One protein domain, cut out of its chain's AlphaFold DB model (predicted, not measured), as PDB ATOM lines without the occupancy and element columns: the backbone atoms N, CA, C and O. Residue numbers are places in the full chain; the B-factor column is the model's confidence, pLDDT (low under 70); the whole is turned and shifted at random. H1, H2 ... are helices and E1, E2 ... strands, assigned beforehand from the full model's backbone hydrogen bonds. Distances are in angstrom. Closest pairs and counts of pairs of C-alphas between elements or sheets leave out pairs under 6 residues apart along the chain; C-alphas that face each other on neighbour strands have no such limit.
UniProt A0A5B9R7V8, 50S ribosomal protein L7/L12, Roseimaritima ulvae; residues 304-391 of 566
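AT A GLANCE: This is residues 304 to 391 of the 566 residues of the protein "50S ribosomal protein L7/L12" of Roseimaritima ulvae (UniProt A0A5B9R7V8). A small, strongly twisted sheet of four strands, E1 to E4, forms a slab over which one long helix, H2, passes, while a short helix, H1, sits near the first end of H2, off the sheet. The short strand E5 runs close by E1, and residues 304 to 305, at the start of a 13-residue stretch with no named element, pair with E5. The printed part has 88 residues, with five named strands and then two named helices in the order E1 E2 E3 E4 E5 H1 H2; the sheet's order is E1 - E2 - E3 - E4, all antiparallel, and the class is mixed. It is compact, with a radius of gyration of the C-alphas of 12.9 A and spans of 41 by 28 by 23 A.

HOW THE PARTS SIT: Start at E1, residues 317 to 320, and go on to E2, residues 323 to 331; they form a hairpin, with N 325 and O 318 2.8 A apart. E2 bends by 69 degrees at residue 328. Next comes E3, residues 334 to 339, a hairpin with E2, where N 336 and O 329 are 2.8 A apart. E4, residues 345 to 349, makes a hairpin with E3, where N 337 and O 346 are 2.8 A apart. These four strands are a meander, each the antiparallel neighbour of the one before, with E1 and E4 as edge strands. E5, residues 354 to 356, pairs with no named strand; its closest C-alpha to E1 is that of Ile 355, 4.9 A from that of Val 318. H1, residues 357 to 363, is not on the sheet and meets E5 only through their link. H2, residues 368 to 389, is on the sheet at a height of 10.0 A, over E2 and E3, an arrangement of two layers, a helix on one face of a sheet. The closest C-alphas of E2 and H2, Thr 326 and Leu 376, are 7.4 A apart. H1 and H2 are close but not clearly touching, the closest C-alphas being Ser 362 and Ala 368 at 6.7 A. In H1 and H2 every O i to N i+4 pair is within hydrogen-bond range.

IN THESE COORDINATES: Find C-alpha 317 at (74.456, 92.636, 83.633), where E1 begins. E2 runs 21.7 A, E3 15.4 A and E4 13.5 A from first to last C-alpha. H2 begins at C-alpha 368 at (70.583, 82.674, 77.667) and runs 31.3 A to C-alpha 389 at (59.048, 110.889, 84.814).

THE WHOLE: Look for the two C-alphas farthest apart at Glu 309 and Arg 391, 41.4 A. The printed part has no cut, and the links between named elements are tight. The mean pLDDT of the printed part is 88.0; residue 343 and residues 383 to 391 are under 70.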
ATOM      1  N   ILE A 304      84.304  89.134  89.185       95.00
ATOM      2  CA  ILE A 304      85.658  89.072  88.641       95.00
ATOM      3  C   ILE A 304      85.824  90.099  87.527       95.00
ATOM      4  O   ILE A 304      84.851  90.512  86.889       95.00
ATOM      5  N   VAL A 305      87.066  90.525  87.286       95.44
ATOM      6  CA  VAL A 305      87.397  91.302  86.083       95.44
ATOM      7  C   VAL A 305      87.007  90.472  84.867       95.44
ATOM      8  O   VAL A 305      87.352  89.296  84.799       95.44
ATOM      9  N   LEU A 306      86.269  91.084  83.943       95.06
ATOM     10  CA  LEU A 306      85.722  90.424  82.765       95.06
ATOM     11  C   LEU A 306      86.843  89.719  81.971       95.06
ATOM     12  O   LEU A 306      87.674  90.421  81.387       95.06
ATOM     13  N   PRO A 307      86.877  88.370  81.939       92.88
ATOM     14  CA  PRO A 307      87.958  87.637  81.280       92.88
ATOM     15  C   PRO A 307      87.906  87.805  79.761       92.88
ATOM     16  O   PRO A 307      86.819  87.964  79.199       92.88
ATOM     17  N   ASP A 308      89.051  87.771  79.084       90.69
ATOM     18  CA  ASP A 308      89.140  88.013  77.635       90.69
ATOM     19  C   ASP A 308      88.438  86.895  76.827       90.69
ATOM     20  O   ASP A 308      87.859  87.150  75.776       90.69
ATOM     21  N   GLU A 309      88.380  85.680  77.372       91.62
ATOM     22  CA  GLU A 309      87.759  84.486  76.788       91.62
ATOM     23  C   GLU A 309      86.220  84.431  76.890       91.62
ATOM     24  O   GLU A 309      85.581  83.601  76.241       91.62
ATOM     25  N   VAL A 310      85.591  85.287  77.706       92.69
ATOM     26  CA  VAL A 310      84.137  85.234  77.950       92.69
ATOM     27  C   VAL A 310      83.369  86.076  76.927       92.69
ATOM     28  O   VAL A 310      83.256  87.291  77.065       92.69
ATOM     29  N   SER A 311      82.747  85.463  75.924       92.38
ATOM     30  CA  SER A 311      81.859  86.203  75.013       92.38
ATOM     31  C   SER A 311      80.571  86.649  75.718       92.38
ATOM     32  O   SER A 311      79.864  85.840  76.320       92.38
ATOM     33  N   LEU A 312      80.254  87.944  75.642       94.69
ATOM     34  CA  LEU A 312      79.053  88.518  76.250       94.69
ATOM     35  C   LEU A 312      77.902  88.616  75.246       94.69
ATOM     36  O   LEU A 312      78.101  88.928  74.073       94.69
ATOM     37  N   LEU A 313      76.681  88.407  75.737       95.50
ATOM     38  CA  LEU A 313      75.443  88.610  74.983       95.50
ATOM     39  C   LEU A 313      74.850  89.993  75.302       95.50
ATOM     40  O   LEU A 313      74.913  90.425  76.461       95.50
ATOM     41  N   PRO A 314      74.246  90.705  74.331       95.50
ATOM     42  CA  PRO A 314      73.528  91.946  74.609       95.50
ATOM     43  C   PRO A 314      72.484  91.746  75.714       95.50
ATOM     44  O   PRO A 314      71.709  90.792  75.688       95.50
ATOM     45  N   GLY A 315      72.473  92.639  76.704       94.12
ATOM     46  CA  GLY A 315      71.592  92.549  77.868       94.12
ATOM     47  C   GLY A 315      72.206  91.922  79.117       94.12
ATOM     48  O   GLY A 315      71.565  91.923  80.173       94.12
ATOM     49  N   VAL A 316      73.448  91.439  79.051       97.38
ATOM     50  CA  VAL A 316      74.147  90.870  80.210       97.38
ATOM     51  C   VAL A 316      74.448  91.947  81.265       97.38
ATOM     52  O   VAL A 316      74.976  93.009  80.920       97.38
ATOM     53  N   PRO A 317      74.110  91.721  82.551       96.50
ATOM     54  CA  PRO A 317      74.456  92.636  83.633       96.50
ATOM     55  C   PRO A 317      75.958  92.623  83.906       96.50
ATOM     56  O   PRO A 317      76.556  91.563  84.078       96.50
ATOM     57  N   VAL A 318      76.543  93.811  84.015       96.94
ATOM     58  CA  VAL A 318      77.946  94.006  84.396       96.94
ATOM     59  C   VAL A 318      78.069  95.217  85.320       96.94
ATOM     60  O   VAL A 318      77.149  96.033  85.409       96.94
ATOM     61  N   LYS A 319      79.204  95.367  86.001       95.50
ATOM     62  CA  LYS A 319      79.493  96.539  86.837       95.50
ATOM     63  C   LYS A 319      80.768  97.246  86.399       95.50
ATOM     64  O   LYS A 319      81.690  96.643  85.853       95.50
ATOM     65  N   VAL A 320      80.813  98.545  86.679       92.62
ATOM     66  CA  VAL A 320      82.013  99.378  86.542       92.62
ATOM     67  C   VAL A 320      82.134 100.231  87.798       92.62
ATOM     68  O   VAL A 320      81.337 101.145  88.027       92.62
ATOM     69  N   GLY A 321      83.119  99.918  88.640       87.31
ATOM     70  CA  GLY A 321      83.160 100.441  90.005       87.31
ATOM     71  C   GLY A 321      81.899 100.036  90.778       87.31
ATOM     72  O   GLY A 321      81.495  98.878  90.747       87.31
ATOM     73  N   ALA A 322      81.248 100.998  91.433       84.56
ATOM     74  CA  ALA A 322      80.023 100.764  92.204       84.56
ATOM     75  C   ALA A 322      78.732 100.743  91.357       84.56
ATOM     76  O   ALA A 322      77.646 100.543  91.895       84.56
ATOM     77  N   TRP A 323      78.827 100.989  90.051       90.00
ATOM     78  CA  TRP A 323      77.670 101.288  89.211       90.00
ATOM     79  C   TRP A 323      77.256 100.100  88.348       90.00
ATOM     80  O   TRP A 323      78.100  99.400  87.787       90.00
ATOM     81  N   ASP A 324      75.942  99.924  88.207       93.00
ATOM     82  CA  ASP A 324      75.336  98.872  87.397       93.00
ATOM     83  C   ASP A 324      75.163  99.282  85.937       93.00
ATOM     84  O   ASP A 324      74.565 100.314  85.610       93.00
ATOM     85  N   TYR A 325      75.626  98.404  85.059       95.06
ATOM     86  CA  TYR A 325      75.559  98.547  83.620       95.06
ATOM     87  C   TYR A 325      74.945  97.307  82.977       95.06
ATOM     88  O   TYR A 325      74.768  96.253  83.595       95.06
ATOM     89  N   THR A 326      74.612  97.450  81.703       95.31
ATOM     90  CA  THR A 326      74.161  96.355  80.855       95.31
ATOM     91  C   THR A 326      74.966  96.368  79.567       95.31
ATOM     92  O   THR A 326      75.067  97.400  78.909       95.31
ATOM     93  N   PHE A 327      75.563  95.231  79.226       96.69
ATOM     94  CA  PHE A 327      76.352  95.078  78.011       96.69
ATOM     95  C   PHE A 327      75.480  95.238  76.763       96.69
ATOM     96  O   PHE A 327      74.373  94.703  76.707       96.69
ATOM     97  N   LEU A 328      75.977  95.974  75.767       93.81
ATOM     98  CA  LEU A 328      75.308  96.170  74.481       93.81
ATOM     99  C   LEU A 328      76.048  95.457  73.356       93.81
ATOM    100  O   LEU A 328      75.446  94.679  72.626       93.81
ATOM    101  N   ARG A 329      77.340  95.758  73.199       94.56
ATOM    102  CA  ARG A 329      78.188  95.244  72.117       94.56
ATOM    103  C   ARG A 329      79.665  95.428  72.445       94.56
ATOM    104  O   ARG A 329      80.013  96.247  73.294       94.56
ATOM    105  N   GLU A 330      80.522  94.709  71.735       93.25
ATOM    106  CA  GLU A 330      81.975  94.793  71.858       93.25
ATOM    107  C   GLU A 330      82.614  94.960  70.483       93.25
ATOM    108  O   GLU A 330      82.303  94.203  69.570       93.25
ATOM    109  N   ASN A 331      83.507  95.942  70.355       89.56
ATOM    110  CA  ASN A 331      84.251  96.242  69.135       89.56
ATOM    111  C   ASN A 331      85.725  96.469  69.495       89.56
ATOM    112  O   ASN A 331      86.030  97.375  70.269       89.56
ATOM    113  N   ALA A 332      86.636  95.673  68.926       86.75
ATOM    114  CA  ALA A 332      88.090  95.842  69.074       86.75
ATOM    115  C   ALA A 332      88.569  96.025  70.540       86.75
ATOM    116  O   ALA A 332      89.345  96.928  70.850       86.75
ATOM    117  N   GLY A 333      88.063  95.201  71.468       83.50
ATOM    118  CA  GLY A 333      88.420  95.248  72.898       83.50
ATOM    119  C   GLY A 333      87.788  96.401  73.699       83.50
ATOM    120  O   GLY A 333      88.041  96.543  74.901       83.50
ATOM    121  N   GLN A 334      86.951  97.224  73.059       92.31
ATOM    122  CA  GLN A 334      86.090  98.205  73.714       92.31
ATOM    123  C   GLN A 334      84.683  97.635  73.869       92.31
ATOM    124  O   GLN A 334      84.083  97.151  72.910       92.31
ATOM    125  N   VAL A 335      84.127  97.757  75.068       95.62
ATOM    126  CA  VAL A 335      82.761  97.343  75.375       95.62
ATOM    127  C   VAL A 335      81.863  98.564  75.495       95.62
ATOM    128  O   VAL A 335      82.187  99.548  76.164       95.62
ATOM    129  N   SER A 336      80.726  98.496  74.817       95.00
ATOM    130  CA  SER A 336      79.649  99.469  74.898       95.00
ATOM    131  C   SER A 336      78.635  99.000  75.937       95.00
ATOM    132  O   SER A 336      78.119  97.881  75.870       95.00
ATOM    133  N   LEU A 337      78.377  99.858  76.919       94.88
ATOM    134  CA  LEU A 337      77.562  99.568  78.085       94.88
ATOM    135  C   LEU A 337      76.460 100.612  78.253       94.88
ATOM    136  O   LEU A 337      76.718 101.814  78.229       94.88
ATOM    137  N   LEU A 338      75.243 100.160  78.530       90.94
ATOM    138  CA  LEU A 338      74.135 101.011  78.939       90.94
ATOM    139  C   LEU A 338      74.179 101.230  80.451       90.94
ATOM    140  O   LEU A 338      74.136 100.271  81.218       90.94
ATOM    141  N   TYR A 339      74.229 102.483  80.896       89.56
ATOM    142  CA  TYR A 339      74.140 102.801  82.317       89.56
ATOM    143  C   TYR A 339      72.691 102.684  82.808       89.56
ATOM    144  O   TYR A 339      71.820 103.455  82.384       89.56
ATOM    145  N   ASN A 340      72.435 101.754  83.735       85.44
ATOM    146  CA  ASN A 340      71.084 101.298  84.094       85.44
ATOM    147  C   ASN A 340      70.178 102.388  84.702       85.44
ATOM    148  O   ASN A 340      68.966 102.201  84.777       85.44
ATOM    149  N   THR A 341      70.735 103.517  85.151       78.06
ATOM    150  CA  THR A 341      69.959 104.619  85.752       78.06
ATOM    151  C   THR A 341      69.645 105.757  84.784       78.06
ATOM    152  O   THR A 341      68.668 106.469  84.995       78.06
ATOM    153  N   SER A 342      70.451 105.958  83.736       70.56
ATOM    154  CA  SER A 342      70.345 107.146  82.870       70.56
ATOM    155  C   SER A 342      70.229 106.849  81.377       70.56
ATOM    156  O   SER A 342      70.164 107.796  80.596       70.56
ATOM    157  N   ALA A 343      70.244 105.570  80.980       69.19
ATOM    158  CA  ALA A 343      70.236 105.091  79.590       69.19
ATOM    159  C   ALA A 343      71.320 105.728  78.716       69.19
ATOM    160  O   ALA A 343      71.219 105.767  77.493       69.19
ATOM    161  N   ARG A 344      72.383 106.234  79.340       78.31
ATOM    162  CA  ARG A 344      73.557 106.690  78.615       78.31
ATOM    163  C   ARG A 344      74.402 105.490  78.254       78.31
ATOM    164  O   ARG A 344      74.715 104.668  79.115       78.31
ATOM    165  N   GLU A 345      74.772 105.434  76.988       88.62
ATOM    166  CA  GLU A 345      75.775 104.508  76.510       88.62
ATOM    167  C   GLU A 345      77.173 105.034  76.859       88.62
ATOM    168  O   GLU A 345      77.467 106.221  76.695       88.62
ATOM    169  N   TYR A 346      78.028 104.142  77.343       91.12
ATOM    170  CA  TYR A 346      79.433 104.397  77.614       91.12
ATOM    171  C   TYR A 346      80.278 103.349  76.909       91.12
ATOM    172  O   TYR A 346      80.018 102.156  77.038       91.12
ATOM    173  N   VAL A 347      81.314 103.802  76.213       93.19
ATOM    174  CA  VAL A 347      82.328 102.936  75.611       93.19
ATOM    175  C   VAL A 347      83.560 102.960  76.501       93.19
ATOM    176  O   VAL A 347      84.005 104.034  76.916       93.19
ATOM    177  N   MET A 348      84.084 101.788  76.843       94.06
ATOM    178  CA  MET A 348      85.269 101.678  77.689       94.06
ATOM    179  C   MET A 348      86.046 100.381  77.445       94.06
ATOM    180  O   MET A 348      85.491  99.435  76.888       94.06
ATOM    181  N   PRO A 349      87.307 100.296  77.905       94.56
ATOM    182  CA  PRO A 349      88.089  99.074  77.780       94.56
ATOM    183  C   PRO A 349      87.449  97.917  78.544       94.56
ATOM    184  O   PRO A 349      87.032  98.087  79.694       94.56
ATOM    185  N   ARG A 350      87.467  96.725  77.943       94.31
ATOM    186  CA  ARG A 350      86.963  95.482  78.544       94.31
ATOM    187  C   ARG A 350      87.481  95.240  79.966       94.31
ATOM    188  O   ARG A 350      86.699  94.985  80.874       94.31
ATOM    189  N   ARG A 351      88.787  95.440  80.185       92.62
ATOM    190  CA  ARG A 351      89.476  95.244  81.479       92.62
ATOM    191  C   ARG A 351      88.983  96.141  82.618       92.62
ATOM    192  O   ARG A 351      89.366  95.941  83.767       92.62
ATOM    193  N   ARG A 352      88.172  97.161  82.331       94.12
ATOM    194  CA  ARG A 352      87.546  98.018  83.350       94.12
ATOM    195  C   ARG A 352      86.255  97.414  83.914       94.12
ATOM    196  O   ARG A 352      85.774  97.852  84.958       94.12
ATOM    197  N   VAL A 353      85.679  96.449  83.208       95.88
ATOM    198  CA  VAL A 353      84.377  95.865  83.515       95.88
ATOM    199  C   VAL A 353      84.545  94.652  84.411       95.88
ATOM    200  O   VAL A 353      85.466  93.857  84.230       95.88
ATOM    201  N   VAL A 354      83.634  94.507  85.369       97.00
ATOM    202  CA  VAL A 354      83.525  93.308  86.198       97.00
ATOM    203  C   VAL A 354      82.181  92.630  85.969       97.00
ATOM    204  O   VAL A 354      81.167  93.283  85.705       97.00
ATOM    205  N   ILE A 355      82.173  91.309  86.072       97.00
ATOM    206  CA  ILE A 355      81.005  90.456  85.860       97.00
ATOM    207  C   ILE A 355      80.889  89.469  87.020       97.00
ATOM    208  O   ILE A 355      81.899  89.027  87.561       97.00
ATOM    209  N   HIS A 356      79.659  89.157  87.420       96.62
ATOM    210  CA  HIS A 356      79.412  88.192  88.486       96.62
ATOM    211  C   HIS A 356      79.656  86.763  87.988       96.62
ATOM    212  O   HIS A 356      79.236  86.418  86.880       96.62
ATOM    213  N   GLU A 357      80.278  85.913  88.799       94.75
ATOM    214  CA  GLU A 357      80.645  84.543  88.410       94.75
ATOM    215  C   GLU A 357      79.428  83.701  87.994       94.75
ATOM    216  O   GLU A 357      79.455  83.005  86.976       94.75
ATOM    217  N   GLU A 358      78.301  83.834  88.699       94.19
ATOM    218  CA  GLU A 358      77.058  83.135  88.333       94.19
ATOM    219  C   GLU A 358      76.528  83.537  86.950       94.19
ATOM    220  O   GLU A 358      75.941  82.720  86.234       94.19
ATOM    221  N   VAL A 359      76.742  84.797  86.552       95.25
ATOM    222  CA  VAL A 359      76.313  85.291  85.240       95.25
ATOM    223  C   VAL A 359      77.115  84.580  84.157       95.25
ATOM    224  O   VAL A 359      76.512  84.100  83.198       95.25
ATOM    225  N   ILE A 360      78.426  84.401  84.351       94.12
ATOM    226  CA  ILE A 360      79.285  83.628  83.438       94.12
ATOM    227  C   ILE A 360      78.763  82.195  83.290       94.12
ATOM    228  O   ILE A 360      78.620  81.701  82.171       94.12
ATOM    229  N   GLY A 361      78.419  81.536  84.401       91.31
ATOM    230  CA  GLY A 361      77.835  80.192  84.368       91.31
ATOM    231  C   GLY A 361      76.512  80.138  83.599       91.31
ATOM    232  O   GLY A 361      76.242  79.180  82.874       91.31
ATOM    233  N   SER A 362      75.692  81.184  83.708       93.25
ATOM    234  CA  SER A 362      74.403  81.251  83.018       93.25
ATOM    235  C   SER A 362      74.497  81.563  81.521       93.25
ATOM    236  O   SER A 362      73.590  81.174  80.791       93.25
ATOM    237  N   LEU A 363      75.588  82.181  81.045       92.94
ATOM    238  CA  LEU A 363      75.824  82.420  79.612       92.94
ATOM    239  C   LEU A 363      75.931  81.122  78.805       92.94
ATOM    240  O   LEU A 363      75.630  81.116  77.617       92.94
ATOM    241  N   LYS A 364      76.343  80.026  79.452       89.38
ATOM    242  CA  LYS A 364      76.512  78.708  78.826       89.38
ATOM    243  C   LYS A 364      75.210  77.905  78.721       89.38
ATOM    244  O   LYS A 364      75.219  76.826  78.140       89.38
ATOM    245  N   ARG A 365      74.113  78.374  79.327       92.94
ATOM    246  CA  ARG A 365      72.832  77.651  79.345       92.94
ATOM    247  C   ARG A 365      72.025  77.945  78.083       92.94
ATOM    248  O   ARG A 365      72.032  79.068  77.579       92.94
ATOM    249  N   GLU A 366      71.264  76.957  77.625       91.12
ATOM    250  CA  GLU A 366      70.273  77.156  76.567       91.12
ATOM    251  C   GLU A 366      69.243  78.223  76.986       91.12
ATOM    252  O   GLU A 366      68.866  78.326  78.156       91.12
ATOM    253  N   GLY A 367      68.842  79.080  76.043       92.12
ATOM    254  CA  GLY A 367      67.932  80.206  76.296       92.12
ATOM    255  C   GLY A 367      68.580  81.467  76.894       92.12
ATOM    256  O   GLY A 367      67.889  82.467  77.101       92.12
ATOM    257  N   ALA A 368      69.898  81.487  77.138       93.00
ATOM    258  CA  ALA A 368      70.583  82.674  77.667       93.00
ATOM    259  C   ALA A 368      70.414  83.915  76.769       93.00
ATOM    260  O   ALA A 368      70.163  85.009  77.276       93.00
ATOM    261  N   ALA A 369      70.497  83.750  75.446       92.69
ATOM    262  CA  ALA A 369      70.339  84.847  74.489       92.69
ATOM    263  C   ALA A 369      68.956  85.506  74.571       92.69
ATOM    264  O   ALA A 369      68.872  86.729  74.645       92.69
ATOM    265  N   GLU A 370      67.889  84.708  74.632       94.50
ATOM    266  CA  GLU A 370      66.516  85.205  74.763       94.50
ATOM    267  C   GLU A 370      66.278  85.867  76.127       94.50
ATOM    268  O   GLU A 370      65.705  86.953  76.218       94.50
ATOM    269  N   LYS A 371      66.797  85.264  77.203       95.75
ATOM    270  CA  LYS A 371      66.728  85.838  78.552       95.75
ATOM    271  C   LYS A 371      67.357  87.233  78.607       95.75
ATOM    272  O   LYS A 371      66.768  88.158  79.172       95.75
ATOM    273  N   TYR A 372      68.568  87.390  78.069       96.50
ATOM    274  CA  TYR A 372      69.288  88.661  78.135       96.50
ATOM    275  C   TYR A 372      68.756  89.696  77.144       96.50
ATOM    276  O   TYR A 372      68.650  90.865  77.517       96.50
ATOM    277  N   SER A 373      68.321  89.290  75.948       92.44
ATOM    278  CA  SER A 373      67.680  90.208  75.002       92.44
ATOM    279  C   SER A 373      66.378  90.784  75.568       92.44
ATOM    280  O   SER A 373      66.182  92.000  75.528       92.44
ATOM    281  N   LYS A 374      65.545  89.953  76.209       93.00
ATOM    282  CA  LYS A 374      64.328  90.398  76.899       93.00
ATOM    283  C   LYS A 374      64.642  91.380  78.029       93.00
ATOM    284  O   LYS A 374      64.054  92.459  78.092       93.00
ATOM    285  N   ARG A 375      65.634  91.065  78.873       92.44
ATOM    286  CA  ARG A 375      66.106  91.972  79.936       92.44
ATOM    287  C   ARG A 375      66.553  93.326  79.380       92.44
ATOM    288  O   ARG A 375      66.280  94.357  79.994       92.44
ATOM    289  N   LEU A 376      67.262  93.340  78.248       90.44
ATOM    290  CA  LEU A 376      67.710  94.579  77.612       90.44
ATOM    291  C   LEU A 376      66.522  95.441  77.170       90.44
ATOM    292  O   LEU A 376      66.507  96.635  77.472       90.44
ATOM    293  N   GLN A 377      65.526  94.836  76.520       86.62
ATOM    294  CA  GLN A 377      64.306  95.523  76.084       86.62
ATOM    295  C   GLN A 377      63.534  96.109  77.275       86.62
ATOM    296  O   GLN A 377      63.198  97.294  77.278       86.62
ATOM    297  N   GLU A 378      63.318  95.319  78.329       86.94
ATOM    298  CA  GLU A 378      62.653  95.768  79.560       86.94
ATOM    299  C   GLU A 378      63.405  96.928  80.222       86.94
ATOM    300  O   GLU A 378      62.806  97.927  80.633       86.94
ATOM    301  N   LEU A 379      64.736  96.837  80.295       83.19
ATOM    302  CA  LEU A 379      65.562  97.893  80.859       83.19
ATOM    303  C   LEU A 379      65.448  99.177  80.032       83.19
ATOM    304  O   LEU A 379      65.212 100.237  80.611       83.19
ATOM    305  N   GLN A 380      65.579  99.095  78.709       81.19
ATOM    306  CA  GLN A 380      65.459 100.249  77.817       81.19
ATOM    307  C   GLN A 380      64.087 100.921  77.950       81.19
ATOM    308  O   GLN A 380      64.029 102.143  78.119       81.19
ATOM    309  N   SER A 381      63.000 100.146  77.998       77.44
ATOM    310  CA  SER A 381      61.656 100.674  78.254       77.44
ATOM    311  C   SER A 381      61.555 101.325  79.637       77.44
ATOM    312  O   SER A 381      61.093 102.461  79.751       77.44
ATOM    313  N   SER A 382      62.067 100.679  80.692       76.12
ATOM    314  CA  SER A 382      61.992 101.198  82.068       76.12
ATOM    315  C   SER A 382      62.803 102.480  82.281       76.12
ATOM    316  O   SER A 382      62.394 103.370  83.031       76.12
ATOM    317  N   VAL A 383      63.982 102.588  81.662       68.62
ATOM    318  CA  VAL A 383      64.836 103.768  81.803       68.62
ATOM    319  C   VAL A 383      64.280 104.909  80.972       68.62
ATOM    320  O   VAL A 383      64.256 106.035  81.464       68.62
ATOM    321  N   THR A 384      63.746 104.619  79.785       65.31
ATOM    322  CA  THR A 384      62.955 105.583  79.017       65.31
ATOM    323  C   THR A 384      61.827 106.118  79.897       65.31
ATOM    324  O   THR A 384      61.800 107.312  80.177       65.31
ATOM    325  N   GLN A 385      60.996 105.252  80.483       64.88
ATOM    326  CA  GLN A 385      59.884 105.650  81.352       64.88
ATOM    327  C   GLN A 385      60.325 106.437  82.609       64.88
ATOM    328  O   GLN A 385      59.646 107.378  83.026       64.88
ATOM    329  N   ARG A 386      61.480 106.116  83.212       64.88
ATOM    330  CA  ARG A 386      62.041 106.866  84.356       64.88
ATOM    331  C   ARG A 386      62.580 108.238  83.963       64.88
ATOM    332  O   ARG A 386      62.238 109.219  84.619       64.88
ATOM    333  N   LEU A 387      63.363 108.328  82.888       57.41
ATOM    334  CA  LEU A 387      63.827 109.604  82.329       57.41
ATOM    335  C   LEU A 387      62.648 110.504  81.930       57.41
ATOM    336  O   LEU A 387      62.734 111.727  82.054       57.41
ATOM    337  N   MET A 388      61.548 109.884  81.505       53.19
ATOM    338  CA  MET A 388      60.278 110.514  81.151       53.19
ATOM    339  C   MET A 388      59.498 111.054  82.360       53.19
ATOM    340  O   MET A 388      58.807 112.066  82.224       53.19
ATOM    341  N   ARG A 389      59.631 110.427  83.538       58.22
ATOM    342  CA  ARG A 389      59.048 110.889  84.814       58.22
ATOM    343  C   ARG A 389      59.918 111.920  85.543       58.22
ATOM    344  O   ARG A 389      59.394 112.722  86.305       58.22
ATOM    345  N   SER A 390      61.236 111.910  85.325       50.25
ATOM    346  CA  SER A 390      62.206 112.693  86.108       50.25
ATOM    347  C   SER A 390      62.536 114.080  85.542       50.25
ATOM    348  O   SER A 390      63.506 114.710  85.970       50.25
ATOM    349  N   ARG A 391      61.787 114.572  84.553       54.53
ATOM    350  CA  ARG A 391      61.843 115.975  84.133       54.53
ATOM    351  C   ARG A 391      60.473 116.593  84.294       54.53
ATOM    352  O   ARG A 391      59.477 115.902  84.129       54.53
TER     353      ARG A 391